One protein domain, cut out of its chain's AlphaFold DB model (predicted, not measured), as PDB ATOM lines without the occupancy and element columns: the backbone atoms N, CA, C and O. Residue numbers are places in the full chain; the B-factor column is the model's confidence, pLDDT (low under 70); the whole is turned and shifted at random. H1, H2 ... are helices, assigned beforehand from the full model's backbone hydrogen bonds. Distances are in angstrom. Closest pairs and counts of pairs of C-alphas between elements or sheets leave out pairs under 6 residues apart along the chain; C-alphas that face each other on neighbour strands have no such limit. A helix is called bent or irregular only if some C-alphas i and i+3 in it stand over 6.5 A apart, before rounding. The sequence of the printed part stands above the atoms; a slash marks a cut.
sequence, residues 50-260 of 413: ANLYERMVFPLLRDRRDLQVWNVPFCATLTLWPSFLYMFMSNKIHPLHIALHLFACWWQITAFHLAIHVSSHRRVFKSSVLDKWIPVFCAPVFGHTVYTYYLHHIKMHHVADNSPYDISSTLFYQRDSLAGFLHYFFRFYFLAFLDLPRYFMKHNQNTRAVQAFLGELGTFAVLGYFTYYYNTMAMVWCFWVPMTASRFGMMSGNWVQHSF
ATOM      1  N   ALA A  50     201.273 129.726 185.000       84.62
ATOM      2  CA  ALA A  50     200.132 130.634 185.143       84.62
ATOM      3  C   ALA A  50     198.876 130.120 184.428       84.62
ATOM      4  O   ALA A  50     197.757 130.482 184.779       84.62
ATOM      5  N   ASN A  51     199.041 129.271 183.413       88.44
ATOM      6  CA  ASN A  51     197.947 128.750 182.599       88.44
ATOM      7  C   ASN A  51     198.220 127.303 182.156       88.44
ATOM      8  O   ASN A  51     199.305 126.759 182.364       88.44
ATOM      9  N   LEU A  52     197.214 126.663 181.552       93.25
ATOM     10  CA  LEU A  52     197.315 125.278 181.083       93.25
ATOM     11  C   LEU A  52     198.432 125.091 180.045       93.25
ATOM     12  O   LEU A  52     199.131 124.083 180.085       93.25
ATOM     13  N   TYR A  53     198.629 126.068 179.158       92.56
ATOM     14  CA  TYR A  53     199.659 125.998 178.124       92.56
ATOM     15  C   TYR A  53     201.062 125.886 178.735       92.56
ATOM     16  O   TYR A  53     201.814 124.968 178.415       92.56
ATOM     17  N   GLU A  54     201.386 126.734 179.709       91.25
ATOM     18  CA  GLU A  54     202.658 126.659 180.435       91.25
ATOM     19  C   GLU A  54     202.802 125.360 181.232       91.25
ATOM     20  O   GLU A  54     203.883 124.769 181.240       91.25
ATOM     21  N   ARG A  55     201.718 124.859 181.845       92.75
ATOM     22  CA  ARG A  55     201.728 123.563 182.555       92.75
ATOM     23  C   ARG A  55     202.102 122.408 181.635       92.75
ATOM     24  O   ARG A  55     202.750 121.468 182.085       92.75
ATOM     25  N   MET A  56     201.703 122.479 180.368       94.50
ATOM     26  CA  MET A  56     202.020 121.463 179.366       94.50
ATOM     27  C   MET A  56     203.452 121.597 178.835       94.50
ATOM     28  O   MET A  56     204.121 120.585 178.639       94.50
ATOM     29  N   VAL A  57     203.937 122.824 178.613       93.44
ATOM     30  CA  VAL A  57     205.225 123.057 177.936       93.44
ATOM     31  C   VAL A  57     206.415 123.095 178.902       93.44
ATOM     32  O   VAL A  57     207.467 122.541 178.588       93.44
ATOM     33  N   PHE A  58     206.285 123.684 180.095       91.69
ATOM     34  CA  PHE A  58     207.400 123.805 181.054       91.69
ATOM     35  C   PHE A  58     208.062 122.470 181.433       91.69
ATOM     36  O   PHE A  58     209.287 122.443 181.585       91.69
ATOM     37  N   PRO A  59     207.337 121.341 181.559       92.75
ATOM     38  CA  PRO A  59     207.970 120.045 181.773       92.75
ATOM     39  C   PRO A  59     208.933 119.637 180.649       92.75
ATOM     40  O   PRO A  59     209.903 118.933 180.934       92.75
ATOM     41  N   LEU A  60     208.724 120.105 179.414       94.12
ATOM     42  CA  LEU A  60     209.543 119.775 178.241       94.12
ATOM     43  C   LEU A  60     210.843 120.591 178.166       94.12
ATOM     44  O   LEU A  60     211.845 120.100 177.640       94.12
ATOM     45  N   LEU A  61     210.833 121.813 178.701       92.25
ATOM     46  CA  LEU A  61     211.944 122.766 178.637       92.25
ATOM     47  C   LEU A  61     212.988 122.518 179.732       92.25
ATOM     48  O   LEU A  61     212.657 122.105 180.848       92.25
ATOM     49  N   ARG A  62     214.261 122.784 179.419       91.12
ATOM     50  CA  ARG A  62     215.360 122.831 180.401       91.12
ATOM     51  C   ARG A  62     215.354 124.134 181.184       91.12
ATOM     52  O   ARG A  62     215.493 124.097 182.400       91.12
ATOM     53  N   ASP A  63     215.167 125.245 180.484       88.38
ATOM     54  CA  ASP A  63     214.985 126.572 181.053       88.38
ATOM     55  C   ASP A  63     213.598 127.065 180.650       88.38
ATOM     56  O   ASP A  63     213.249 127.073 179.469       88.38
ATOM     57  N   ARG A  64     212.767 127.439 181.627       87.75
ATOM     58  CA  ARG A  64     211.391 127.864 181.342       87.75
ATOM     59  C   ARG A  64     211.384 129.111 180.452       87.75
ATOM     60  O   ARG A  64     210.455 129.258 179.664       87.75
ATOM     61  N   ARG A  65     212.404 129.981 180.539       86.75
ATOM     62  CA  ARG A  65     212.519 131.206 179.725       86.75
ATOM     63  C   ARG A  65     212.491 130.908 178.220       86.75
ATOM     64  O   ARG A  65     211.987 131.721 177.452       86.75
ATOM     65  N   ASP A  66     212.895 129.707 177.807       90.38
ATOM     66  CA  ASP A  66     212.858 129.260 176.412       90.38
ATOM     67  C   ASP A  66     211.439 128.930 175.888       90.38
ATOM     68  O   ASP A  66     211.290 128.428 174.773       90.38
ATOM     69  N   LEU A  67     210.361 129.252 176.622       90.81
ATOM     70  CA  LEU A  67     208.984 129.138 176.110       90.81
ATOM     71  C   LEU A  67     208.801 129.883 174.780       90.81
ATOM     72  O   LEU A  67     208.118 129.395 173.883       90.81
ATOM     73  N   GLN A  68     209.441 131.042 174.623       88.56
ATOM     74  CA  GLN A  68     209.397 131.791 173.367       88.56
ATOM     75  C   GLN A  68     210.115 131.054 172.226       88.56
ATOM     76  O   GLN A  68     209.673 131.129 171.081       88.56
ATOM     77  N   VAL A  69     211.185 130.307 172.523       92.31
ATOM     78  CA  VAL A  69     211.905 129.463 171.550       92.31
ATOM     79  C   VAL A  69     211.047 128.267 171.133       92.31
ATOM     80  O   VAL A  69     211.111 127.833 169.989       92.31
ATOM     81  N   TRP A  70     210.197 127.757 172.028       93.75
ATOM     82  CA  TRP A  70     209.204 126.725 171.715       93.75
ATOM     83  C   TRP A  70     208.046 127.242 170.847       93.75
ATOM     84  O   TRP A  70     207.631 126.568 169.903       93.75
ATOM     85  N   ASN A  71     207.515 128.428 171.157       93.19
ATOM     86  CA  ASN A  71     206.289 128.944 170.539       93.19
ATOM     87  C   ASN A  71     206.386 129.056 169.011       93.19
ATOM     88  O   ASN A  71     205.422 128.740 168.315       93.19
ATOM     89  N   VAL A  72     207.535 129.482 168.486       91.56
ATOM     90  CA  VAL A  72     207.733 129.707 167.046       91.56
ATOM     91  C   VAL A  72     207.696 128.403 166.228       91.56
ATOM     92  O   VAL A  72     206.820 128.274 165.372       91.56
ATOM     93  N   PRO A  73     208.553 127.390 166.479       94.38
ATOM     94  CA  PRO A  73     208.477 126.104 165.781       94.38
ATOM     95  C   PRO A  73     207.146 125.377 166.027       94.38
ATOM     96  O   PRO A  73     206.660 124.663 165.141       94.38
ATOM     97  N   PHE A  74     206.512 125.582 167.188       95.88
ATOM     98  CA  PHE A  74     205.191 125.026 167.482       95.88
ATOM     99  C   PHE A  74     204.118 125.647 166.583       95.88
ATOM    100  O   PHE A  74     203.368 124.923 165.927       95.88
ATOM    101  N   CYS A  75     204.102 126.977 166.465       94.81
ATOM    102  CA  CYS A  75     203.213 127.691 165.554       94.81
ATOM    103  C   CYS A  75     203.440 127.263 164.098       94.81
ATOM    104  O   CYS A  75     202.484 126.929 163.398       94.81
ATOM    105  N   ALA A  76     204.696 127.167 163.656       93.12
ATOM    106  CA  ALA A  76     205.038 126.709 162.312       93.12
ATOM    107  C   ALA A  76     204.550 125.277 162.037       93.12
ATOM    108  O   ALA A  76     204.051 124.980 160.951       93.12
ATOM    109  N   THR A  77     204.624 124.398 163.042       95.94
ATOM    110  CA  THR A  77     204.092 123.028 162.972       95.94
ATOM    111  C   THR A  77     202.581 123.002 162.770       95.94
ATOM    112  O   THR A  77     202.082 122.166 162.024       95.94
ATOM    113  N   LEU A  78     201.850 123.926 163.392       96.06
ATOM    114  CA  LEU A  78     200.391 123.993 163.290       96.06
ATOM    115  C   LEU A  78     199.885 124.809 162.095       96.06
ATOM    116  O   LEU A  78     198.722 124.676 161.723       96.06
ATOM    117  N   THR A  79     200.728 125.648 161.493       95.50
ATOM    118  CA  THR A  79     200.323 126.570 160.420       95.50
ATOM    119  C   THR A  79     200.938 126.195 159.073       95.50
ATOM    120  O   THR A  79     200.210 125.886 158.128       95.50
ATOM    121  N   LEU A  80     202.270 126.166 158.977       97.19
ATOM    122  CA  LEU A  80     202.983 125.996 157.709       97.19
ATOM    123  C   LEU A  80     202.908 124.563 157.188       97.19
ATOM    124  O   LEU A  80     202.655 124.371 156.001       97.19
ATOM    125  N   TRP A  81     203.056 123.561 158.059       96.62
ATOM    126  CA  TRP A  81     202.972 122.155 157.651       96.62
ATOM    127  C   TRP A  81     201.577 121.770 157.123       96.62
ATOM    128  O   TRP A  81     201.506 121.256 156.007       96.62
ATOM    129  N   PRO A  82     200.458 122.052 157.822       96.62
ATOM    130  CA  PRO A  82     199.120 121.793 157.284       96.62
ATOM    131  C   PRO A  82     198.818 122.574 156.004       96.62
ATOM    132  O   PRO A  82     198.219 122.021 155.084       96.62
ATOM    133  N   SER A  83     199.258 123.834 155.914       96.69
ATOM    134  CA  SER A  83     199.107 124.640 154.699       96.69
ATOM    135  C   SER A  83     199.885 124.040 153.520       96.69
ATOM    136  O   SER A  83     199.309 123.860 152.447       96.69
ATOM    137  N   PHE A  84     201.140 123.625 153.730       96.69
ATOM    138  CA  PHE A  84     201.914 122.895 152.726       96.69
ATOM    139  C   PHE A  84     201.210 121.600 152.314       96.69
ATOM    140  O   PHE A  84     201.020 121.375 151.124       96.69
ATOM    141  N   LEU A  85     200.781 120.766 153.267       95.81
ATOM    142  CA  LEU A  85     200.114 119.496 152.966       95.81
ATOM    143  C   LEU A  85     198.829 119.709 152.159       95.81
ATOM    144  O   LEU A  85     198.582 118.980 151.201       95.81
ATOM    145  N   TYR A  86     198.042 120.733 152.496       95.56
ATOM    146  CA  TYR A  86     196.874 121.123 151.711       95.56
ATOM    147  C   TYR A  86     197.259 121.511 150.278       95.56
ATOM    148  O   TYR A  86     196.674 120.991 149.330       95.56
ATOM    149  N   MET A  87     198.259 122.382 150.104       95.25
ATOM    150  CA  MET A  87     198.739 122.794 148.780       95.25
ATOM    151  C   MET A  87     199.309 121.621 147.980       95.25
ATOM    152  O   MET A  87     199.087 121.537 146.778       95.25
ATOM    153  N   PHE A  88     200.029 120.718 148.638       96.00
ATOM    154  CA  PHE A  88     200.696 119.581 148.020       96.00
ATOM    155  C   PHE A  88     199.700 118.520 147.549       96.00
ATOM    156  O   PHE A  88     199.823 118.027 146.428       96.00
ATOM    157  N   MET A  89     198.694 118.205 148.372       94.56
ATOM    158  CA  MET A  89     197.649 117.227 148.044       94.56
ATOM    159  C   MET A  89     196.557 117.798 147.129       94.56
ATOM    160  O   MET A  89     195.867 117.040 146.446       94.56
ATOM    161  N   SER A  90     196.371 119.120 147.110       89.12
ATOM    162  CA  SER A  90     195.408 119.771 146.226       89.12
ATOM    163  C   SER A  90     196.020 120.052 144.856       89.12
ATOM    164  O   SER A  90     196.957 120.834 144.719       89.12
ATOM    165  N   ASN A  91     195.400 119.524 143.801       77.25
ATOM    166  CA  ASN A  91     195.740 119.891 142.421       77.25
ATOM    167  C   ASN A  91     195.190 121.274 142.009       77.25
ATOM    168  O   ASN A  91     195.393 121.709 140.878       77.25
ATOM    169  N   LYS A  92     194.461 121.970 142.896       84.44
ATOM    170  CA  LYS A  92     193.872 123.296 142.650       84.44
ATOM    171  C   LYS A  92     194.296 124.264 143.751       84.44
ATOM    172  O   LYS A  92     193.566 124.492 144.714       84.44
ATOM    173  N   ILE A  93     195.493 124.824 143.611       90.75
ATOM    174  CA  ILE A  93     196.025 125.812 144.553       90.75
ATOM    175  C   ILE A  93     195.497 127.197 144.169       90.75
ATOM    176  O   ILE A  93     195.798 127.713 143.096       90.75
ATOM    177  N   HIS A  94     194.712 127.815 145.052       93.38
ATOM    178  CA  HIS A  94     194.247 129.186 144.853       93.38
ATOM    179  C   HIS A  94     195.371 130.188 145.192       93.38
ATOM    180  O   HIS A  94     195.978 130.051 146.258       93.38
ATOM    181  N   PRO A  95     195.623 131.237 144.380       94.88
ATOM    182  CA  PRO A  95     196.683 132.221 144.639       94.88
ATOM    183  C   PRO A  95     196.613 132.885 146.021       94.88
ATOM    184  O   PRO A  95     197.643 133.119 146.647       94.88
ATOM    185  N   LEU A  96     195.404 133.122 146.544       95.88
ATOM    186  CA  LEU A  96     195.221 133.633 147.911       95.88
ATOM    187  C   LEU A  96     195.838 132.710 148.973       95.88
ATOM    188  O   LEU A  96     196.422 133.201 149.928       95.88
ATOM    189  N   HIS A  97     195.742 131.386 148.810       96.38
ATOM    190  CA  HIS A  97     196.341 130.454 149.765       96.38
ATOM    191  C   HIS A  97     197.871 130.536 149.719       96.38
ATOM    192  O   HIS A  97     198.501 130.550 150.770       96.38
ATOM    193  N   ILE A  98     198.461 130.666 148.523       96.56
ATOM    194  CA  ILE A  98     199.907 130.901 148.363       96.56
ATOM    195  C   ILE A  98     200.312 132.188 149.087       96.56
ATOM    196  O   ILE A  98     201.249 132.175 149.879       96.56
ATOM    197  N   ALA A  99     199.584 133.287 148.865       97.25
ATOM    198  CA  ALA A  99     199.873 134.567 149.506       97.25
ATOM    199  C   ALA A  99     199.793 134.480 151.040       97.25
ATOM    200  O   ALA A  99     200.685 134.970 151.729       97.25
ATOM    201  N   LEU A 100     198.769 133.810 151.578       97.38
ATOM    202  CA  LEU A 100     198.617 133.597 153.020       97.38
ATOM    203  C   LEU A 100     199.716 132.692 153.593       97.38
ATOM    204  O   LEU A 100     200.230 132.984 154.671       97.38
ATOM    205  N   HIS A 101     200.107 131.633 152.877       97.25
ATOM    206  CA  HIS A 101     201.210 130.757 153.273       97.25
ATOM    207  C   HIS A 101     202.531 131.527 153.345       97.25
ATOM    208  O   HIS A 101     203.222 131.480 154.360       97.25
ATOM    209  N   LEU A 102     202.864 132.276 152.291       97.12
ATOM    210  CA  LEU A 102     204.083 133.081 152.237       97.12
ATOM    211  C   LEU A 102     204.085 134.173 153.304       97.12
ATOM    212  O   LEU A 102     205.111 134.377 153.944       97.12
ATOM    213  N   PHE A 103     202.948 134.831 153.541       96.75
ATOM    214  CA  PHE A 103     202.815 135.801 154.626       96.75
ATOM    215  C   PHE A 103     203.061 135.149 155.991       96.75
ATOM    216  O   PHE A 103     203.856 135.658 156.776       96.75
ATOM    217  N   ALA A 104     202.438 133.999 156.265       96.31
ATOM    218  CA  ALA A 104     202.635 133.270 157.515       96.31
ATOM    219  C   ALA A 104     204.085 132.792 157.687       96.31
ATOM    220  O   ALA A 104     204.609 132.829 158.800       96.31
ATOM    221  N   CYS A 105     204.733 132.361 156.600       96.69
ATOM    222  CA  CYS A 105     206.143 131.985 156.592       96.69
ATOM    223  C   CYS A 105     207.020 133.203 156.901       96.69
ATOM    224  O   CYS A 105     207.794 133.165 157.850       96.69
ATOM    225  N   TRP A 106     206.855 134.301 156.158       94.44
ATOM    226  CA  TRP A 106     207.631 135.532 156.319       94.44
ATOM    227  C   TRP A 106     207.460 136.159 157.704       94.44
ATOM    228  O   TRP A 106     208.425 136.610 158.305       94.44
ATOM    229  N   TRP A 107     206.248 136.134 158.259       93.56
ATOM    230  CA  TRP A 107     205.985 136.646 159.603       93.56
ATOM    231  C   TRP A 107     206.752 135.886 160.696       93.56
ATOM    232  O   TRP A 107     207.094 136.452 161.729       93.56
ATOM    233  N   GLN A 108     207.023 134.597 160.479       94.38
ATOM    234  CA  GLN A 108     207.686 133.726 161.453       94.38
ATOM    235  C   GLN A 108     209.181 133.530 161.174       94.38
ATOM    236  O   GLN A 108     209.898 133.054 162.051       94.38
ATOM    237  N   ILE A 109     209.659 133.870 159.973       95.00
ATOM    238  CA  ILE A 109     210.964 133.439 159.461       95.00
ATOM    239  C   ILE A 109     212.126 133.924 160.328       95.00
ATOM    240  O   ILE A 109     212.975 133.121 160.699       95.00
ATOM    241  N   THR A 110     212.161 135.203 160.704       94.12
ATOM    242  CA  THR A 110     213.265 135.775 161.489       94.12
ATOM    243  C   THR A 110     213.292 135.171 162.888       94.12
ATOM    244  O   THR A 110     214.299 134.591 163.287       94.12
ATOM    245  N   ALA A 111     212.153 135.165 163.585       93.88
ATOM    246  CA  ALA A 111     212.056 134.550 164.905       93.88
ATOM    247  C   ALA A 111     212.415 133.053 164.863       93.88
ATOM    248  O   ALA A 111     213.059 132.542 165.775       93.88
ATOM    249  N   PHE A 112     212.071 132.338 163.786       96.12
ATOM    250  CA  PHE A 112     212.464 130.940 163.628       96.12
ATOM    251  C   PHE A 112     213.979 130.779 163.448       96.12
ATOM    252  O   PHE A 112     214.575 129.921 164.102       96.12
ATOM    253  N   HIS A 113     214.614 131.609 162.613       96.44
ATOM    254  CA  HIS A 113     216.069 131.607 162.429       96.44
ATOM    255  C   HIS A 113     216.810 131.809 163.755       96.44
ATOM    256  O   HIS A 113     217.803 131.130 164.024       96.44
ATOM    257  N   LEU A 114     216.307 132.687 164.624       95.44
ATOM    258  CA  LEU A 114     216.921 132.880 165.933       95.44
ATOM    259  C   LEU A 114     216.525 131.786 166.940       95.44
ATOM    260  O   LEU A 114     217.331 131.420 167.789       95.44
ATOM    261  N   ALA A 115     215.360 131.148 166.807       95.62
ATOM    262  CA  ALA A 115     215.029 129.963 167.601       95.62
ATOM    263  C   ALA A 115     215.950 128.768 167.273       95.62
ATOM    264  O   ALA A 115     216.413 128.066 168.182       95.62
ATOM    265  N   ILE A 116     216.268 128.533 165.990       95.69
ATOM    266  CA  ILE A 116     217.258 127.514 165.600       95.69
ATOM    267  C   ILE A 116     218.680 127.924 166.009       95.69
ATOM    268  O   ILE A 116     219.453 127.057 166.415       95.69
ATOM    269  N   HIS A 117     219.014 129.220 165.993       96.12
ATOM    270  CA  HIS A 117     220.274 129.744 166.539       96.12
ATOM    271  C   HIS A 117     220.431 129.395 168.022       96.12
ATOM    272  O   HIS A 117     221.358 128.666 168.384       96.12
ATOM    273  N   VAL A 118     219.475 129.812 168.859       94.50
ATOM    274  CA  VAL A 118     219.487 129.572 170.310       94.50
ATOM    275  C   VAL A 118     219.546 128.074 170.607       94.50
ATOM    276  O   VAL A 118     220.410 127.624 171.361       94.50
ATOM    277  N   SER A 119     218.686 127.274 169.969       94.25
ATOM    278  CA  SER A 119     218.652 125.817 170.185       94.25
ATOM    279  C   SER A 119     219.878 125.066 169.647       94.25
ATOM    280  O   SER A 119     220.130 123.928 170.049       94.25
ATOM    281  N   SER A 120     220.676 125.688 168.774       94.62
ATOM    282  CA  SER A 120     221.948 125.128 168.299       94.62
ATOM    283  C   SER A 120     223.102 125.372 169.274       94.62
ATOM    284  O   SER A 120     224.005 124.536 169.373       94.62
ATOM    285  N   HIS A 121     223.074 126.493 170.002       94.50
ATOM    286  CA  HIS A 121     224.084 126.851 171.007       94.50
ATOM    287  C   HIS A 121     223.844 126.185 172.361       94.50
ATOM    288  O   HIS A 121     224.791 125.792 173.047       94.50
ATOM    289  N   ARG A 122     222.575 126.012 172.736       91.69
ATOM    290  CA  ARG A 122     222.158 125.401 174.000       91.69
ATOM    291  C   ARG A 122     221.036 124.403 173.782       91.69
ATOM    292  O   ARG A 122     220.157 124.596 172.953       91.69
ATOM    293  N   ARG A 123     221.023 123.343 174.592       90.62
ATOM    294  CA  ARG A 123     219.864 122.446 174.626       90.62
ATOM    295  C   ARG A 123     218.693 123.182 175.258       90.62
ATOM    296  O   ARG A 123     218.790 123.590 176.414       90.62
ATOM    297  N   VAL A 124     217.605 123.288 174.511       91.56
ATOM    298  CA  VAL A 124     216.356 123.911 174.964       91.56
ATOM    299  C   VAL A 124     215.476 122.875 175.656       91.56
ATOM    300  O   VAL A 124     214.841 123.165 176.670       91.56
ATOM    301  N   PHE A 125     215.481 121.630 175.173       94.31
ATOM    302  CA  PHE A 125     214.579 120.597 175.662       94.31
ATOM    303  C   PHE A 125     215.274 119.581 176.563       94.31
ATOM    304  O   PHE A 125     216.472 119.297 176.469       94.31
ATOM    305  N   LYS A 126     214.507 118.987 177.481       92.00
ATOM    306  CA  LYS A 126     214.999 117.870 178.302       92.00
ATOM    307  C   LYS A 126     215.235 116.616 177.452       92.00
ATOM    308  O   LYS A 126     216.148 115.848 177.748       92.00
ATOM    309  N   SER A 127     214.448 116.446 176.385       93.31
ATOM    310  CA  SER A 127     214.525 115.324 175.445       93.31
ATOM    311  C   SER A 127     215.391 115.647 174.226       93.31
ATOM    312  O   SER A 127     215.126 116.603 173.503       93.31
ATOM    313  N   SER A 128     216.349 114.766 173.927       89.75
ATOM    314  CA  SER A 128     217.184 114.850 172.721       89.75
ATOM    315  C   SER A 128     216.415 114.603 171.419       89.75
ATOM    316  O   SER A 128     216.882 114.979 170.346       89.75
ATOM    317  N   VAL A 129     215.243 113.963 171.493       89.50
ATOM    318  CA  VAL A 129     214.346 113.810 170.339       89.50
ATOM    319  C   VAL A 129     213.697 115.151 170.014       89.50
ATOM    320  O   VAL A 129     213.642 115.537 168.851       89.50
ATOM    321  N   LEU A 130     213.275 115.889 171.043       90.19
ATOM    322  CA  LEU A 130     212.666 117.203 170.868       90.19
ATOM    323  C   LEU A 130     213.691 118.252 170.416       90.19
ATOM    324  O   LEU A 130     213.371 119.095 169.590       90.19
ATOM    325  N   ASP A 131     214.955 118.126 170.832       88.38
ATOM    326  CA  ASP A 131     216.054 118.946 170.292       88.38
ATOM    327  C   ASP A 131     216.232 118.776 168.767       88.38
ATOM    328  O   ASP A 131     216.708 119.689 168.098       88.38
ATOM    329  N   LYS A 132     215.831 117.635 168.183       91.75
ATOM    330  CA  LYS A 132     215.887 117.418 166.724       91.75
ATOM    331  C   LYS A 132     214.666 117.958 165.982       91.75
ATOM    332  O   LYS A 132     214.749 118.153 164.773       91.75
ATOM    333  N   TRP A 133     213.553 118.207 166.669       94.00
ATOM    334  CA  TRP A 133     212.317 118.681 166.042       94.00
ATOM    335  C   TRP A 133     212.518 120.027 165.333       94.00
ATOM    336  O   TRP A 133     212.132 120.162 164.174       94.00
ATOM    337  N   ILE A 134     213.222 120.976 165.958       94.12
ATOM    338  CA  ILE A 134     213.504 122.282 165.343       94.12
ATOM    339  C   ILE A 134     214.361 122.137 164.068       94.12
ATOM    340  O   ILE A 134     213.856 122.455 162.990       94.12
ATOM    341  N   PRO A 135     215.614 121.632 164.121       93.00
ATOM    342  CA  PRO A 135     216.513 121.635 162.964       93.00
ATOM    343  C   PRO A 135     216.172 120.609 161.873       93.00
ATOM    344  O   PRO A 135     216.667 120.744 160.757       93.00
ATOM    345  N   VAL A 136     215.386 119.566 162.173       92.00
ATOM    346  CA  VAL A 136     215.074 118.496 161.204       92.00
ATOM    347  C   VAL A 136     213.654 118.608 160.661       92.00
ATOM    348  O   VAL A 136     213.454 118.396 159.470       92.00
ATOM    349  N   PHE A 137     212.672 118.925 161.507       93.44
ATOM    350  CA  PHE A 137     211.266 118.944 161.103       93.44
ATOM    351  C   PHE A 137     210.756 120.359 160.812       93.44
ATOM    352  O   PHE A 137     210.104 120.569 159.799       93.44
ATOM    353  N   CYS A 138     211.053 121.356 161.645       95.25
ATOM    354  CA  CYS A 138     210.574 122.721 161.395       95.25
ATOM    355  C   CYS A 138     211.450 123.485 160.393       95.25
ATOM    356  O   CYS A 138     210.933 124.214 159.555       95.25
ATOM    357  N   ALA A 139     212.771 123.315 160.447       95.50
ATOM    358  CA  ALA A 139     213.695 124.115 159.645       95.50
ATOM    359  C   ALA A 139     213.500 124.014 158.117       95.50
ATOM    360  O   ALA A 139     213.625 125.048 157.456       95.50
ATOM    361  N   PRO A 140     213.127 122.853 157.535       94.38
ATOM    362  CA  PRO A 140     212.892 122.752 156.095       94.38
ATOM    363  C   PRO A 140     211.797 123.675 155.551       94.38
ATOM    364  O   PRO A 140     211.993 124.245 154.482       94.38
ATOM    365  N   VAL A 141     210.681 123.881 156.266       95.12
ATOM    366  CA  VAL A 141     209.610 124.795 155.796       95.12
ATOM    367  C   VAL A 141     210.019 126.269 155.864       95.12
ATOM    368  O   VAL A 141     209.431 127.108 155.193       95.12
ATOM    369  N   PHE A 142     211.075 126.574 156.619       96.75
ATOM    370  CA  PHE A 142     211.764 127.862 156.599       96.75
ATOM    371  C   PHE A 142     213.008 127.838 155.711       96.75
ATOM    372  O   PHE A 142     213.868 128.700 155.828       96.75
ATOM    373  N   GLY A 143     213.143 126.858 154.818       94.94
ATOM    374  CA  GLY A 143     214.180 126.882 153.797       94.94
ATOM    375  C   GLY A 143     215.584 126.487 154.261       94.94
ATOM    376  O   GLY A 143     216.551 126.730 153.540       94.94
ATOM    377  N   HIS A 144     215.724 125.867 155.432       96.06
ATOM    378  CA  HIS A 144     216.992 125.271 155.840       96.06
ATOM    379  C   HIS A 144     217.147 123.846 155.316       96.06
ATOM    380  O   HIS A 144     216.226 123.031 155.335       96.06
ATOM    381  N   THR A 145     218.371 123.519 154.931       95.50
ATOM    382  CA  THR A 145     218.814 122.149 154.679       95.50
ATOM    383  C   THR A 145     219.065 121.428 156.009       95.50
ATOM    384  O   THR A 145     219.363 122.040 157.041       95.50
ATOM    385  N   VAL A 146     218.878 120.106 156.030       91.75
ATOM    386  CA  VAL A 146     218.844 119.345 157.289       91.75
ATOM    387  C   VAL A 146     220.214 119.374 157.973       91.75
ATOM    388  O   VAL A 146     221.201 118.899 157.420       91.75
ATOM    389  N   TYR A 147     220.260 119.878 159.214       89.88
ATOM    390  CA  TYR A 147     221.446 119.915 160.092       89.88
ATOM    391  C   TYR A 147     222.616 120.811 159.632       89.88
ATOM    392  O   TYR A 147     223.593 120.994 160.362       89.88
ATOM    393  N   THR A 148     222.526 121.422 158.456       94.25
ATOM    394  CA  THR A 148     223.601 122.231 157.857       94.25
ATOM    395  C   THR A 148     223.798 123.554 158.584       94.25
ATOM    396  O   THR A 148     224.939 123.967 158.756       94.25
ATOM    397  N   TYR A 149     222.724 124.167 159.099       95.81
ATOM    398  CA  TYR A 149     222.802 125.370 159.928       95.81
ATOM    399  C   TYR A 149     223.712 125.147 161.139       95.81
ATOM    400  O   TYR A 149     224.619 125.933 161.385       95.81
ATOM    401  N   TYR A 150     223.531 124.037 161.862       95.81
ATOM    402  CA  TYR A 150     224.367 123.695 163.012       95.81
ATOM    403  C   TYR A 150     225.838 123.523 162.618       95.81
ATOM    404  O   TYR A 150     226.739 124.005 163.304       95.81
ATOM    405  N   LEU A 151     226.093 122.831 161.506       97.25
ATOM    406  CA  LEU A 151     227.450 122.599 161.023       97.25
ATOM    407  C   LEU A 151     228.114 123.902 160.568       97.25
ATOM    408  O   LEU A 151     229.248 124.167 160.954       97.25
ATOM    409  N   HIS A 152     227.404 124.728 159.807       97.75
ATOM    410  CA  HIS A 152     227.896 126.017 159.348       97.75
ATOM    411  C   HIS A 152     228.097 126.977 160.521       97.75
ATOM    412  O   HIS A 152     229.202 127.439 160.755       97.75
ATOM    413  N   HIS A 153     227.057 127.242 161.307       97.00
ATOM    414  CA  HIS A 153     227.103 128.241 162.369       97.00
ATOM    415  C   HIS A 153     227.994 127.810 163.537       97.00
ATOM    416  O   HIS A 153     228.950 128.490 163.888       97.00
ATOM    417  N   ILE A 154     227.726 126.647 164.134       95.75
ATOM    418  CA  ILE A 154     228.368 126.245 165.396       95.75
ATOM    419  C   ILE A 154     229.738 125.617 165.163       95.75
ATOM    420  O   ILE A 154     230.660 125.821 165.947       95.75
ATOM    421  N   LYS A 155     229.860 124.760 164.143       96.94
ATOM    422  CA  LYS A 155     231.077 123.956 163.941       96.94
ATOM    423  C   LYS A 155     232.091 124.588 162.999       96.94
ATOM    424  O   LYS A 155     233.219 124.102 162.981       96.94
ATOM    425  N   MET A 156     231.702 125.623 162.261       97.12
ATOM    426  CA  MET A 156     232.581 126.356 161.355       97.12
ATOM    427  C   MET A 156     232.659 127.827 161.770       97.12
ATOM    428  O   MET A 156     233.698 128.229 162.276       97.12
ATOM    429  N   HIS A 157     231.575 128.596 161.669       97.56
ATOM    430  CA  HIS A 157     231.592 130.050 161.850       97.56
ATOM    431  C   HIS A 157     232.020 130.466 163.261       97.56
ATOM    432  O   HIS A 157     232.977 131.206 163.400       97.56
ATOM    433  N   HIS A 158     231.429 129.910 164.323       95.44
ATOM    434  CA  HIS A 158     231.846 130.199 165.710       95.44
ATOM    435  C   HIS A 158     233.275 129.749 166.040       95.44
ATOM    436  O   HIS A 158     233.901 130.277 166.950       95.44
ATOM    437  N   VAL A 159     233.796 128.747 165.326       94.56
ATOM    438  CA  VAL A 159     235.171 128.259 165.521       94.56
ATOM    439  C   VAL A 159     236.167 129.136 164.765       94.56
ATOM    440  O   VAL A 159     237.269 129.380 165.248       94.56
ATOM    441  N   ALA A 160     235.794 129.569 163.564       94.31
ATOM    442  CA  ALA A 160     236.627 130.378 162.697       94.31
ATOM    443  C   ALA A 160     236.502 131.880 162.991       94.31
ATOM    444  O   ALA A 160     237.426 132.607 162.660       94.31
ATOM    445  N   ASP A 161     235.419 132.334 163.614       94.50
ATOM    446  CA  ASP A 161     235.194 133.687 164.133       94.50
ATOM    447  C   ASP A 161     235.484 134.796 163.103       94.50
ATOM    448  O   ASP A 161     236.338 135.664 163.295       94.50
ATOM    449  N   ASN A 162     234.835 134.703 161.934       96.25
ATOM    450  CA  ASN A 162     235.018 135.610 160.794       96.25
ATOM    451  C   ASN A 162     236.471 135.708 160.264       96.25
ATOM    452  O   ASN A 162     236.784 136.568 159.439       96.25
ATOM    453  N   SER A 163     237.376 134.825 160.697       95.06
ATOM    454  CA  SER A 163     238.775 134.778 160.252       95.06
ATOM    455  C   SER A 163     238.920 134.197 158.836       95.06
ATOM    456  O   SER A 163     237.936 133.752 158.244       95.06
ATOM    457  N   PRO A 164     240.145 134.106 158.279       95.00
ATOM    458  CA  PRO A 164     240.363 133.513 156.960       95.00
ATOM    459  C   PRO A 164     239.908 132.056 156.784       95.00
ATOM    460  O   PRO A 164     239.783 131.594 155.649       95.00
ATOM    461  N   TYR A 165     239.677 131.314 157.872       92.88
ATOM    462  CA  TYR A 165     239.103 129.966 157.808       92.88
ATOM    463  C   TYR A 165     237.582 129.943 157.662       92.88
ATOM    464  O   TYR A 165     237.025 128.907 157.293       92.88
ATOM    465  N   ASP A 166     236.914 131.048 157.972       96.00
ATOM    466  CA  ASP A 166     235.468 131.140 157.917       96.00
ATOM    467  C   ASP A 166     235.025 131.235 156.453       96.00
ATOM    468  O   ASP A 166     235.340 132.191 155.741       96.00
ATOM    469  N   ILE A 167     234.282 130.232 155.976       95.88
ATOM    470  CA  ILE A 167     233.790 130.219 154.588       95.88
ATOM    471  C   ILE A 167     232.741 131.312 154.325       95.88
ATOM    472  O   ILE A 167     232.454 131.615 153.167       95.88
ATOM    473  N   SER A 168     232.201 131.902 155.393       96.69
ATOM    474  CA  SER A 168     231.326 133.074 155.421       96.69
ATOM    475  C   SER A 168     232.032 134.329 155.955       96.69
ATOM    476  O   SER A 168     231.371 135.265 156.397       96.69
ATOM    477  N   SER A 169     233.367 134.389 155.885       97.38
ATOM    478  CA  SER A 169     234.111 135.578 156.301       97.38
ATOM    479  C   SER A 169     233.768 136.806 155.450       97.38
ATOM    480  O   SER A 169     233.788 136.761 154.214       97.38
ATOM    481  N   THR A 170     233.542 137.939 156.111       98.00
ATOM    482  CA  THR A 170     233.420 139.269 155.492       98.00
ATOM    483  C   THR A 170     234.764 139.999 155.381       98.00
ATOM    484  O   THR A 170     234.852 141.029 154.710       98.00
ATOM    485  N   LEU A 171     235.818 139.479 156.024       97.25
ATOM    486  CA  LEU A 171     237.127 140.120 156.212       97.25
ATOM    487  C   LEU A 171     237.736 140.638 154.899       97.25
ATOM    488  O   LEU A 171     238.191 141.782 154.810       97.25
ATOM    489  N   PHE A 172     237.684 139.800 153.864       97.06
ATOM    490  CA  PHE A 172     238.259 140.061 152.542       97.06
ATOM    491  C   PHE A 172     237.336 140.843 151.597       97.06
ATOM    492  O   PHE A 172     237.672 141.063 150.431       97.06
ATOM    493  N   TYR A 173     236.173 141.280 152.077       98.12
ATOM    494  CA  TYR A 173     235.227 142.070 151.302       98.12
ATOM    495  C   TYR A 173     235.249 143.536 151.709       98.12
ATOM    496  O   TYR A 173     235.484 143.888 152.864       98.12
ATOM    497  N   GLN A 174     234.960 144.403 150.737       98.06
ATOM    498  CA  GLN A 174     234.628 145.798 151.006       98.06
ATOM    499  C   GLN A 174     233.172 145.837 151.485       98.06
ATOM    500  O   GLN A 174     232.261 145.551 150.708       98.06
ATOM    501  N   ARG A 175     232.960 146.123 152.773       98.06
ATOM    502  CA  ARG A 175     231.708 145.793 153.483       98.06
ATOM    503  C   ARG A 175     230.558 146.784 153.262       98.06
ATOM    504  O   ARG A 175     229.431 146.526 153.665       98.06
ATOM    505  N   ASP A 176     230.816 147.863 152.536       98.00
ATOM    506  CA  ASP A 176     229.833 148.820 152.010       98.00
ATOM    507  C   ASP A 176     229.645 148.700 150.484       98.00
ATOM    508  O   ASP A 176     229.138 149.609 149.832       98.00
ATOM    509  N   SER A 177     230.070 147.583 149.883       98.25
ATOM    510  CA  SER A 177     229.921 147.336 148.450       98.25
ATOM    511  C   SER A 177     228.788 146.357 148.160       98.25
ATOM    512  O   SER A 177     228.897 145.171 148.475       98.25
ATOM    513  N   LEU A 178     227.752 146.814 147.447       97.88
ATOM    514  CA  LEU A 178     226.675 145.941 146.966       97.88
ATOM    515  C   LEU A 178     227.198 144.824 146.054       97.88
ATOM    516  O   LEU A 178     226.802 143.672 146.193       97.88
ATOM    517  N   ALA A 179     228.128 145.136 145.147       98.25
ATOM    518  CA  ALA A 179     228.745 144.125 144.290       98.25
ATOM    519  C   ALA A 179     229.545 143.097 145.110       98.25
ATOM    520  O   ALA A 179     229.473 141.898 144.834       98.25
ATOM    521  N   GLY A 180     230.260 143.557 146.145       98.19
ATOM    522  CA  GLY A 180     230.954 142.685 147.094       98.19
ATOM    523  C   GLY A 180     229.991 141.742 147.815       98.19
ATOM    524  O   GLY A 180     230.226 140.533 147.837       98.19
ATOM    525  N   PHE A 181     228.877 142.274 148.323       98.62
ATOM    526  CA  PHE A 181     227.840 141.474 148.967       98.62
ATOM    527  C   PHE A 181     227.205 140.461 148.008       98.62
ATOM    528  O   PHE A 181     227.044 139.301 148.371       98.62
ATOM    529  N   LEU A 182     226.881 140.848 146.770       98.38
ATOM    530  CA  LEU A 182     226.302 139.921 145.791       98.38
ATOM    531  C   LEU A 182     227.265 138.775 145.457       98.38
ATOM    532  O   LEU A 182     226.835 137.626 145.389       98.38
ATOM    533  N   HIS A 183     228.563 139.056 145.302       98.31
ATOM    534  CA  HIS A 183     229.568 138.005 145.124       98.31
ATOM    535  C   HIS A 183     229.612 137.058 146.332       98.31
ATOM    536  O   HIS A 183     229.566 135.839 146.166       98.31
ATOM    537  N   TYR A 184     229.651 137.614 147.543       98.50
ATOM    538  CA  TYR A 184     229.617 136.865 148.798       98.50
ATOM    539  C   TYR A 184     228.365 135.976 148.916       98.50
ATOM    540  O   TYR A 184     228.476 134.770 149.152       98.50
ATOM    541  N   PHE A 185     227.183 136.540 148.660       98.50
ATOM    542  CA  PHE A 185     225.905 135.835 148.703       98.50
ATOM    543  C   PHE A 185     225.832 134.719 147.660       98.50
ATOM    544  O   PHE A 185     225.541 133.581 148.018       98.50
ATOM    545  N   PHE A 186     226.114 134.998 146.383       98.19
ATOM    546  CA  PHE A 186     226.002 133.979 145.335       98.19
ATOM    547  C   PHE A 186     227.050 132.876 145.482       98.19
ATOM    548  O   PHE A 186     226.746 131.713 145.212       98.19
ATOM    549  N   ARG A 187     228.253 133.198 145.976       97.62
ATOM    550  CA  ARG A 187     229.250 132.189 146.344       97.62
ATOM    551  C   ARG A 187     228.683 131.226 147.383       97.62
ATOM    552  O   ARG A 187     228.722 130.023 147.159       97.62
ATOM    553  N   PHE A 188     228.112 131.731 148.474       96.94
ATOM    554  CA  PHE A 188     227.470 130.875 149.472       96.94
ATOM    555  C   PHE A 188     226.279 130.110 148.887       96.94
ATOM    556  O   PHE A 188     226.210 128.887 148.995       96.94
ATOM    557  N   TYR A 189     225.373 130.807 148.204       96.44
ATOM    558  CA  TYR A 189     224.138 130.240 147.674       96.44
ATOM    559  C   TYR A 189     224.393 129.039 146.755       96.44
ATOM    560  O   TYR A 189     223.706 128.024 146.872       96.44
ATOM    561  N   PHE A 190     225.393 129.135 145.874       95.81
ATOM    562  CA  PHE A 190     225.705 128.081 144.914       95.81
ATOM    563  C   PHE A 190     226.782 127.104 145.382       95.81
ATOM    564  O   PHE A 190     226.760 125.963 144.937       95.81
ATOM    565  N   LEU A 191     227.726 127.504 146.242       96.44
ATOM    566  CA  LEU A 191     228.906 126.686 146.557       96.44
ATOM    567  C   LEU A 191     228.969 126.189 148.006       96.44
ATOM    568  O   LEU A 191     229.823 125.350 148.292       96.44
ATOM    569  N   ALA A 192     228.068 126.600 148.908       94.38
ATOM    570  CA  ALA A 192     228.095 126.157 150.310       94.38
ATOM    571  C   ALA A 192     228.082 124.625 150.463       94.38
ATOM    572  O   ALA A 192     228.799 124.084 151.305       94.38
ATOM    573  N   PHE A 193     227.347 123.911 149.600       94.69
ATOM    574  CA  PHE A 193     227.288 122.444 149.617       94.69
ATOM    575  C   PHE A 193     228.622 121.761 149.279       94.69
ATOM    576  O   PHE A 193     228.808 120.588 149.602       94.69
ATOM    577  N   LEU A 194     229.556 122.478 148.648       95.94
ATOM    578  CA  LEU A 194     230.921 122.019 148.390       95.94
ATOM    579  C   LEU A 194     231.898 122.565 149.430       95.94
ATOM    580  O   LEU A 194     232.749 121.827 149.927       95.94
ATOM    581  N   ASP A 195     231.787 123.849 149.756       96.44
ATOM    582  CA  ASP A 195     232.754 124.548 150.597       96.44
ATOM    583  C   ASP A 195     232.676 124.103 152.062       96.44
ATOM    584  O   ASP A 195     233.720 123.890 152.681       96.44
ATOM    585  N   LEU A 196     231.477 123.846 152.598       97.38
ATOM    586  CA  LEU A 196     231.314 123.398 153.983       97.38
ATOM    587  C   LEU A 196     231.875 121.980 154.224       97.38
ATOM    588  O   LEU A 196     232.652 121.802 155.167       97.38
ATOM    589  N   PRO A 197     231.600 120.959 153.384       97.81
ATOM    590  CA  PRO A 197     232.280 119.668 153.509       97.81
ATOM    591  C   PRO A 197     233.799 119.766 153.342       97.81
ATOM    592  O   PRO A 197     234.541 119.140 154.101       97.81
ATOM    593  N   ARG A 198     234.281 120.571 152.383       96.88
ATOM    594  CA  ARG A 198     235.722 120.791 152.169       96.88
ATOM    595  C   ARG A 198     236.395 121.413 153.383       96.88
ATOM    596  O   ARG A 198     237.488 120.973 153.734       96.88
ATOM    597  N   TYR A 199     235.749 122.382 154.030       96.06
ATOM    598  CA  TYR A 199     236.217 122.948 155.290       96.06
ATOM    599  C   TYR A 199     236.450 121.837 156.320       96.06
ATOM    600  O   TYR A 199     237.561 121.697 156.829       96.06
ATOM    601  N   PHE A 200     235.458 120.976 156.563       97.75
ATOM    602  CA  PHE A 200     235.602 119.908 157.553       97.75
ATOM    603  C   PHE A 200     236.655 118.863 157.177       97.75
ATOM    604  O   PHE A 200     237.379 118.413 158.062       97.75
ATOM    605  N   MET A 201     236.798 118.507 155.897       96.69
ATOM    606  CA  MET A 201     237.867 117.600 155.451       96.69
ATOM    607  C   MET A 201     239.256 118.188 155.720       96.69
ATOM    608  O   MET A 201     240.109 117.500 156.273       96.69
ATOM    609  N   LYS A 202     239.470 119.475 155.409       92.44
ATOM    610  CA  LYS A 202     240.741 120.172 155.685       92.44
ATOM    611  C   LYS A 202     241.077 120.237 157.178       92.44
ATOM    612  O   LYS A 202     242.247 120.289 157.531       92.44
ATOM    613  N   HIS A 203     240.064 120.185 158.041       93.00
ATOM    614  CA  HIS A 203     240.216 120.184 159.497       93.00
ATOM    615  C   HIS A 203     240.131 118.776 160.113       93.00
ATOM    616  O   HIS A 203     239.905 118.653 161.316       93.00
ATOM    617  N   ASN A 204     240.293 117.710 159.316       95.25
ATOM    618  CA  ASN A 204     240.253 116.308 159.759       95.25
ATOM    619  C   ASN A 204     238.937 115.891 160.452       95.25
ATOM    620  O   ASN A 204     238.907 114.995 161.294       95.25
ATOM    621  N   GLN A 205     237.818 116.518 160.088       96.94
ATOM    622  CA  GLN A 205     236.481 116.262 160.638       96.94
ATOM    623  C   GLN A 205     235.583 115.544 159.617       96.94
ATOM    624  O   GLN A 205     234.459 115.967 159.341       96.94
ATOM    625  N   ASN A 206     236.063 114.429 159.060       97.00
ATOM    626  CA  ASN A 206     235.414 113.721 157.944       97.00
ATOM    627  C   ASN A 206     233.949 113.333 158.211       97.00
ATOM    628  O   ASN A 206     233.111 113.458 157.321       97.00
ATOM    629  N   THR A 207     233.595 112.950 159.442       97.81
ATOM    630  CA  THR A 207     232.196 112.660 159.805       97.81
ATOM    631  C   THR A 207     231.291 113.878 159.607       97.81
ATOM    632  O   THR A 207     230.197 113.748 159.063       97.81
ATOM    633  N   ARG A 208     231.750 115.076 159.995       97.75
ATOM    634  CA  ARG A 208     230.995 116.324 159.793       97.75
ATOM    635  C   ARG A 208     230.961 116.728 158.324       97.75
ATOM    636  O   ARG A 208     229.940 117.234 157.874       97.75
ATOM    637  N   ALA A 209     232.025 116.448 157.566       97.81
ATOM    638  CA  ALA A 209     232.038 116.671 156.123       97.81
ATOM    639  C   ALA A 209     230.941 115.860 155.416       97.81
ATOM    640  O   ALA A 209     230.161 116.418 154.646       97.81
ATOM    641  N   VAL A 210     230.831 114.566 155.739       97.50
ATOM    642  CA  VAL A 210     229.777 113.692 155.205       97.50
ATOM    643  C   VAL A 210     228.393 114.175 155.641       97.50
ATOM    644  O   VAL A 210     227.493 114.248 154.811       97.50
ATOM    645  N   GLN A 211     228.217 114.564 156.909       96.56
ATOM    646  CA  GLN A 211     226.944 115.112 157.394       96.56
ATOM    647  C   GLN A 211     226.536 116.395 156.658       96.56
ATOM    648  O   GLN A 211     225.383 116.508 156.258       96.56
ATOM    649  N   ALA A 212     227.463 117.335 156.447       97.00
ATOM    650  CA  ALA A 212     227.197 118.568 155.704       97.00
ATOM    651  C   ALA A 212     226.806 118.268 154.251       97.00
ATOM    652  O   ALA A 212     225.816 118.797 153.754       97.00
ATOM    653  N   PHE A 213     227.556 117.380 153.591       96.50
ATOM    654  CA  PHE A 213     227.315 117.018 152.199       96.50
ATOM    655  C   PHE A 213     225.965 116.317 152.016       96.50
ATOM    656  O   PHE A 213     225.176 116.712 151.160       96.50
ATOM    657  N   LEU A 214     225.673 115.308 152.842       96.00
ATOM    658  CA  LEU A 214     224.404 114.580 152.790       96.00
ATOM    659  C   LEU A 214     223.219 115.448 153.230       96.00
ATOM    660  O   LEU A 214     222.135 115.289 152.679       96.00
ATOM    661  N   GLY A 215     223.414 116.364 154.182       95.25
ATOM    662  CA  GLY A 215     222.390 117.315 154.612       95.25
ATOM    663  C   GLY A 215     221.966 118.259 153.487       95.25
ATOM    664  O   GLY A 215     220.778 118.382 153.210       95.25
ATOM    665  N   GLU A 216     222.925 118.870 152.784       95.50
ATOM    666  CA  GLU A 216     222.643 119.729 151.624       95.50
ATOM    667  C   GLU A 216     222.079 118.929 150.442       95.50
ATOM    668  O   GLU A 216     220.952 119.164 150.000       95.50
ATOM    669  N   LEU A 217     222.845 117.956 149.932       95.25
ATOM    670  CA  LEU A 217     222.490 117.240 148.707       95.25
ATOM    671  C   LEU A 217     221.236 116.384 148.891       95.25
ATOM    672  O   LEU A 217     220.405 116.313 147.988       95.25
ATOM    673  N   GLY A 218     221.072 115.766 150.062       95.25
ATOM    674  CA  GLY A 218     219.876 115.004 150.403       95.25
ATOM    675  C   GLY A 218     218.630 115.883 150.433       95.25
ATOM    676  O   GLY A 218     217.616 115.507 149.848       95.25
ATOM    677  N   THR A 219     218.702 117.081 151.031       95.31
ATOM    678  CA  THR A 219     217.582 118.032 150.981       95.31
ATOM    679  C   THR A 219     217.278 118.446 149.542       95.31
ATOM    680  O   THR A 219     216.121 118.363 149.136       95.31
ATOM    681  N   PHE A 220     218.278 118.816 148.735       95.94
ATOM    682  CA  PHE A 220     218.036 119.180 147.334       95.94
ATOM    683  C   PHE A 220     217.442 118.037 146.510       95.94
ATOM    684  O   PHE A 220     216.531 118.274 145.720       95.94
ATOM    685  N   ALA A 221     217.910 116.804 146.708       97.06
ATOM    686  CA  ALA A 221     217.380 115.633 146.021       97.06
ATOM    687  C   ALA A 221     215.911 115.383 146.389       97.06
ATOM    688  O   ALA A 221     215.088 115.180 145.499       97.06
ATOM    689  N   VAL A 222     215.564 115.453 147.679       96.75
ATOM    690  CA  VAL A 222     214.180 115.296 148.154       96.75
ATOM    691  C   VAL A 222     213.286 116.405 147.602       96.75
ATOM    692  O   VAL A 222     212.244 116.115 147.014       96.75
ATOM    693  N   LEU A 223     213.697 117.670 147.735       96.75
ATOM    694  CA  LEU A 223     212.918 118.798 147.227       96.75
ATOM    695  C   LEU A 223     212.757 118.720 145.707       96.75
ATOM    696  O   LEU A 223     211.645 118.878 145.209       96.75
ATOM    697  N   GLY A 224     213.830 118.425 144.972       98.06
ATOM    698  CA  GLY A 224     213.814 118.265 143.520       98.06
ATOM    699  C   GLY A 224     212.907 117.123 143.064       98.06
ATOM    700  O   GLY A 224     212.078 117.323 142.178       98.06
ATOM    701  N   TYR A 225     212.987 115.961 143.720       98.38
ATOM    702  CA  TYR A 225     212.140 114.802 143.431       98.38
ATOM    703  C   TYR A 225     210.651 115.142 143.592       98.38
ATOM    704  O   TYR A 225     209.869 114.952 142.660       98.38
ATOM    705  N   PHE A 226     210.254 115.726 144.726       97.75
ATOM    706  CA  PHE A 226     208.853 116.101 144.952       97.75
ATOM    707  C   PHE A 226     208.380 117.255 144.059       97.75
ATOM    708  O   PHE A 226     207.209 117.300 143.673       97.75
ATOM    709  N   THR A 227     209.285 118.161 143.685       97.38
ATOM    710  CA  THR A 227     208.983 119.264 142.759       97.38
ATOM    711  C   THR A 227     208.700 118.737 141.358       97.38
ATOM    712  O   THR A 227     207.774 119.219 140.709       97.38
ATOM    713  N   TYR A 228     209.481 117.758 140.896       97.81
ATOM    714  CA  TYR A 228     209.381 117.225 139.539       97.81
ATOM    715  C   TYR A 228     208.249 116.205 139.382       97.81
ATOM    716  O   TYR A 228     207.487 116.282 138.424       97.81
ATOM    717  N   TYR A 229     208.114 115.264 140.321       97.38
ATOM    718  CA  TYR A 229     207.203 114.123 140.160       97.38
ATOM    719  C   TYR A 229     205.811 114.313 140.779       97.38
ATOM    720  O   TYR A 229     204.922 113.524 140.470       97.38
ATOM    721  N   TYR A 230     205.604 115.307 141.654       95.12
ATOM    722  CA  TYR A 230     204.357 115.422 142.424       95.12
ATOM    723  C   TYR A 230     203.665 116.771 142.242       95.12
ATOM    724  O   TYR A 230     202.639 116.841 141.572       95.12
ATOM    725  N   ASN A 231     204.186 117.844 142.842       95.44
ATOM    726  CA  ASN A 231     203.500 119.138 142.822       95.44
ATOM    727  C   ASN A 231     204.497 120.298 142.807       95.44
ATOM    728  O   ASN A 231     204.921 120.802 143.847       95.44
ATOM    729  N   THR A 232     204.857 120.743 141.602       95.75
ATOM    730  CA  THR A 232     205.828 121.824 141.395       95.75
ATOM    731  C   THR A 232     205.421 123.113 142.103       95.75
ATOM    732  O   THR A 232     206.248 123.730 142.765       95.75
ATOM    733  N   MET A 233     204.148 123.509 142.009       95.19
ATOM    734  CA  MET A 233     203.674 124.763 142.598       95.19
ATOM    735  C   MET A 233     203.780 124.746 144.124       95.19
ATOM    736  O   MET A 233     204.315 125.690 144.702       95.19
ATOM    737  N   ALA A 234     203.330 123.674 144.778       96.19
ATOM    738  CA  ALA A 234     203.448 123.558 146.228       96.19
ATOM    739  C   ALA A 234     204.915 123.589 146.674       96.19
ATOM    740  O   ALA A 234     205.269 124.328 147.587       96.19
ATOM    741  N   MET A 235     205.790 122.846 145.993       97.12
ATOM    742  CA  MET A 235     207.201 122.786 146.369       97.12
ATOM    743  C   MET A 235     207.934 124.116 146.149       97.12
ATOM    744  O   MET A 235     208.741 124.518 146.988       97.12
ATOM    745  N   VAL A 236     207.655 124.828 145.051       97.19
ATOM    746  CA  VAL A 236     208.255 126.143 144.775       97.19
ATOM    747  C   VAL A 236     207.883 127.148 145.857       97.19
ATOM    748  O   VAL A 236     208.771 127.767 146.444       97.19
ATOM    749  N   TRP A 237     206.593 127.278 146.160       97.06
ATOM    750  CA  TRP A 237     206.116 128.309 147.079       97.06
ATOM    751  C   TRP A 237     206.334 127.969 148.558       97.06
ATOM    752  O   TRP A 237     206.546 128.887 149.344       97.06
ATOM    753  N   CYS A 238     206.333 126.689 148.941       97.06
ATOM    754  CA  CYS A 238     206.515 126.280 150.340       97.06
ATOM    755  C   CYS A 238     207.969 125.957 150.720       97.06
ATOM    756  O   CYS A 238     208.264 125.896 151.908       97.06
ATOM    757  N   PHE A 239     208.875 125.735 149.756       97.69
ATOM    758  CA  PHE A 239     210.268 125.366 150.058       97.69
ATOM    759  C   PHE A 239     211.310 126.175 149.285       97.69
ATOM    760  O   PHE A 239     212.185 126.769 149.910       97.69
ATOM    761  N   TRP A 240     211.247 126.244 147.950       97.75
ATOM    762  CA  TRP A 240     212.300 126.918 147.169       97.75
ATOM    763  C   TRP A 240     212.336 128.435 147.390       97.75
ATOM    764  O   TRP A 240     213.417 129.016 147.530       97.75
ATOM    765  N   VAL A 241     211.166 129.078 147.464       97.88
ATOM    766  CA  VAL A 241     211.053 130.512 147.772       97.88
ATOM    767  C   VAL A 241     211.520 130.806 149.206       97.88
ATOM    768  O   VAL A 241     212.444 131.613 149.341       97.88
ATOM    769  N   PRO A 242     211.012 130.129 150.262       97.56
ATOM    770  CA  PRO A 242     211.550 130.274 151.615       97.56
ATOM    771  C   PRO A 242     213.053 130.009 151.710       97.56
ATOM    772  O   PRO A 242     213.757 130.787 152.331       97.56
ATOM    773  N   MET A 243     213.588 128.984 151.040       96.69
ATOM    774  CA  MET A 243     215.032 128.711 151.028       96.69
ATOM    775  C   MET A 243     215.847 129.851 150.432       96.69
ATOM    776  O   MET A 243     216.893 130.209 150.977       96.69
ATOM    777  N   THR A 244     215.377 130.445 149.337       97.25
ATOM    778  CA  THR A 244     216.058 131.592 148.729       97.25
ATOM    779  C   THR A 244     216.040 132.797 149.664       97.25
ATOM    780  O   THR A 244     217.084 133.410 149.891       97.25
ATOM    781  N   ALA A 245     214.881 133.087 150.258       96.81
ATOM    782  CA  ALA A 245     214.714 134.170 151.221       96.81
ATOM    783  C   ALA A 245     215.583 133.977 152.474       96.81
ATOM    784  O   ALA A 245     216.322 134.883 152.848       96.81
ATOM    785  N   SER A 246     215.556 132.789 153.079       97.12
ATOM    786  CA  SER A 246     216.337 132.444 154.270       97.12
ATOM    787  C   SER A 246     217.831 132.534 154.028       97.12
ATOM    788  O   SER A 246     218.550 133.132 154.824       97.12
ATOM    789  N   ARG A 247     218.321 131.999 152.901       97.06
ATOM    790  CA  ARG A 247     219.738 132.128 152.539       97.06
ATOM    791  C   ARG A 247     220.130 133.588 152.357       97.06
ATOM    792  O   ARG A 247     221.197 133.970 152.814       97.06
ATOM    793  N   PHE A 248     219.295 134.400 151.713       97.75
ATOM    794  CA  PHE A 248     219.587 135.824 151.559       97.75
ATOM    795  C   PHE A 248     219.632 136.531 152.917       97.75
ATOM    796  O   PHE A 248     220.653 137.130 153.240       97.75
ATOM    797  N   GLY A 249     218.579 136.389 153.728       96.50
ATOM    798  CA  GLY A 249     218.453 137.050 155.031       96.50
ATOM    799  C   GLY A 249     219.540 136.646 156.029       96.50
ATOM    800  O   GLY A 249     220.121 137.495 156.697       96.50
ATOM    801  N   MET A 250     219.893 135.360 156.093       96.44
ATOM    802  CA  MET A 250     220.987 134.885 156.949       96.44
ATOM    803  C   MET A 250     222.340 135.462 156.524       96.44
ATOM    804  O   MET A 250     223.152 135.828 157.371       96.44
ATOM    805  N   MET A 251     222.592 135.554 155.217       98.00
ATOM    806  CA  MET A 251     223.868 136.051 154.707       98.00
ATOM    807  C   MET A 251     223.969 137.577 154.781       98.00
ATOM    808  O   MET A 251     225.059 138.073 155.058       98.00
ATOM    809  N   SER A 252     222.874 138.324 154.594       98.25
ATOM    810  CA  SER A 252     222.841 139.768 154.875       98.25
ATOM    811  C   SER A 252     222.993 140.047 156.369       98.25
ATOM    812  O   SER A 252     223.750 140.942 156.737       98.25
ATOM    813  N   GLY A 253     222.370 139.236 157.231       97.69
ATOM    814  CA  GLY A 253     222.559 139.284 158.682       97.69
ATOM    815  C   GLY A 253     224.023 139.097 159.081       97.69
ATOM    816  O   GLY A 253     224.599 139.994 159.691       97.69
ATOM    817  N   ASN A 254     224.658 137.999 158.645       98.19
ATOM    818  CA  ASN A 254     226.085 137.744 158.902       98.19
ATOM    819  C   ASN A 254     226.978 138.875 158.373       98.19
ATOM    820  O   ASN A 254     227.932 139.291 159.029       98.19
ATOM    821  N   TRP A 255     226.654 139.406 157.188       98.69
ATOM    822  CA  TRP A 255     227.384 140.524 156.604       98.69
ATOM    823  C   TRP A 255     227.372 141.746 157.517       98.69
ATOM    824  O   TRP A 255     228.430 142.306 157.802       98.69
ATOM    825  N   VAL A 256     226.196 142.154 157.999       98.44
ATOM    826  CA  VAL A 256     226.068 143.313 158.892       98.44
ATOM    827  C   VAL A 256     226.710 143.056 160.245       98.44
ATOM    828  O   VAL A 256     227.464 143.906 160.724       98.44
ATOM    829  N   GLN A 257     226.458 141.880 160.825       97.88
ATOM    830  CA  GLN A 257     227.058 141.437 162.081       97.88
ATOM    831  C   GLN A 257     228.579 141.619 162.077       97.88
ATOM    832  O   GLN A 257     229.123 142.096 163.068       97.88
ATOM    833  N   HIS A 258     229.228 141.369 160.935       98.06
ATOM    834  CA  HIS A 258     230.675 141.466 160.744       98.06
ATOM    835  C   HIS A 258     231.108 142.579 159.770       98.06
ATOM    836  O   HIS A 258     232.093 142.434 159.042       98.06
ATOM    837  N   SER A 259     230.386 143.705 159.715       97.69
ATOM    838  CA  SER A 259     230.701 144.804 158.781       97.69
ATOM    839  C   SER A 259     231.784 145.768 159.280       97.69
ATOM    840  O   SER A 259     232.566 146.287 158.479       97.69
ATOM    841  N   PHE A 260     231.850 146.005 160.592       97.56
ATOM    842  CA  PHE A 260     232.693 147.042 161.199       97.56
ATOM    843  C   PHE A 260     233.841 146.432 162.000       97.56
ATOM    844  O   PHE A 260     233.827 146.409 163.227       97.56
TER     845      PHE A 260
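This is residues 50 to 260 of the 413 residues of the protein "FA_desaturase domain-containing protein" of Chytriomyces confervae (UniProt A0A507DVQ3). Two long helices, H2 and H8, make a narrow V that meets near the end of H2 and the beginning of H8; H4 and H3b fill the gap between them, and H3a packs on both near where they meet. Beyond H8, H7 folds back as its hairpin partner with H6b on it and H5 at its beginning, H6a crosses H8 nearer its end, and small H1 lies at the rim by the beginning of H2. The printed part has 211 residues with eight named helices, H1 to H8 in chain order, and no named strand: all helix. It is compact and rounded, with a radius of gyration of the C-alphas of 18.1 A and spans of 48 by 43 by 35 A.

Start at C-alpha 95, (196.683, 132.221, 144.639), where H3, residues 95 to 121, begins. By its hydrogen bonds it was assigned as one helix, but it is bent: C-alphas 107 and 110 are 7.6 A apart, and its arms are H3a, 95 to 107, and H3b, 110 to 121. H6, 178 to 202, likewise assigned as one, is bent with 7.5 A between C-alphas 190 and 193, into H6a, 178 to 190, and H6b, 193 to 202. Look next for H2, 64 to 89, 37.6 A; H8, 232 to 257, 35.5 A; and H7, 206 to 229, 33.4 A. The short ones are H1, 52 to 57, H4, 130 to 142, and H5, 148 to 160. H8 ends at C-alpha 257, (227.058, 141.437, 162.081).

Begin at H3a, in a bundle, helices side by side, with H2 and H8. H3a and H2, a hairpin, touch at a shallow tilt of 17 degrees, C-alphas 83 and 101 closest at 6.6 A. H8, the hub, touches five helices, among them H4, with C-alphas 142 and 242 closest at 5.5 A, and H6a, with 185 and 251 closest at 6.3 A. H6b and H7, a hairpin, touch with C-alphas 197 and 209 closest at 4.0 A. H5 touches H7, C-alphas 148 and 212 closest at 5.6 A. H1 is close to H2 but not clearly touching. Every O i to N i+4 pair is within hydrogen-bond range in H1, H3a, H3b, H6a and H7, against 16 of 22 in H2, 7 of 9 in H5, 5 of 6 in H6b, 20 of 22 in H8 and 3 of 9 in H4, which has 3 of 10 O i to N i+3 pairs within range.

The C-alphas of Leu 52 and Gln 174, the two farthest apart, are 52.1 A apart. Residues 161 to 177 make the long link, H5 to H6. The printed part has no cut, and no printed residue is under 70 in pLDDT.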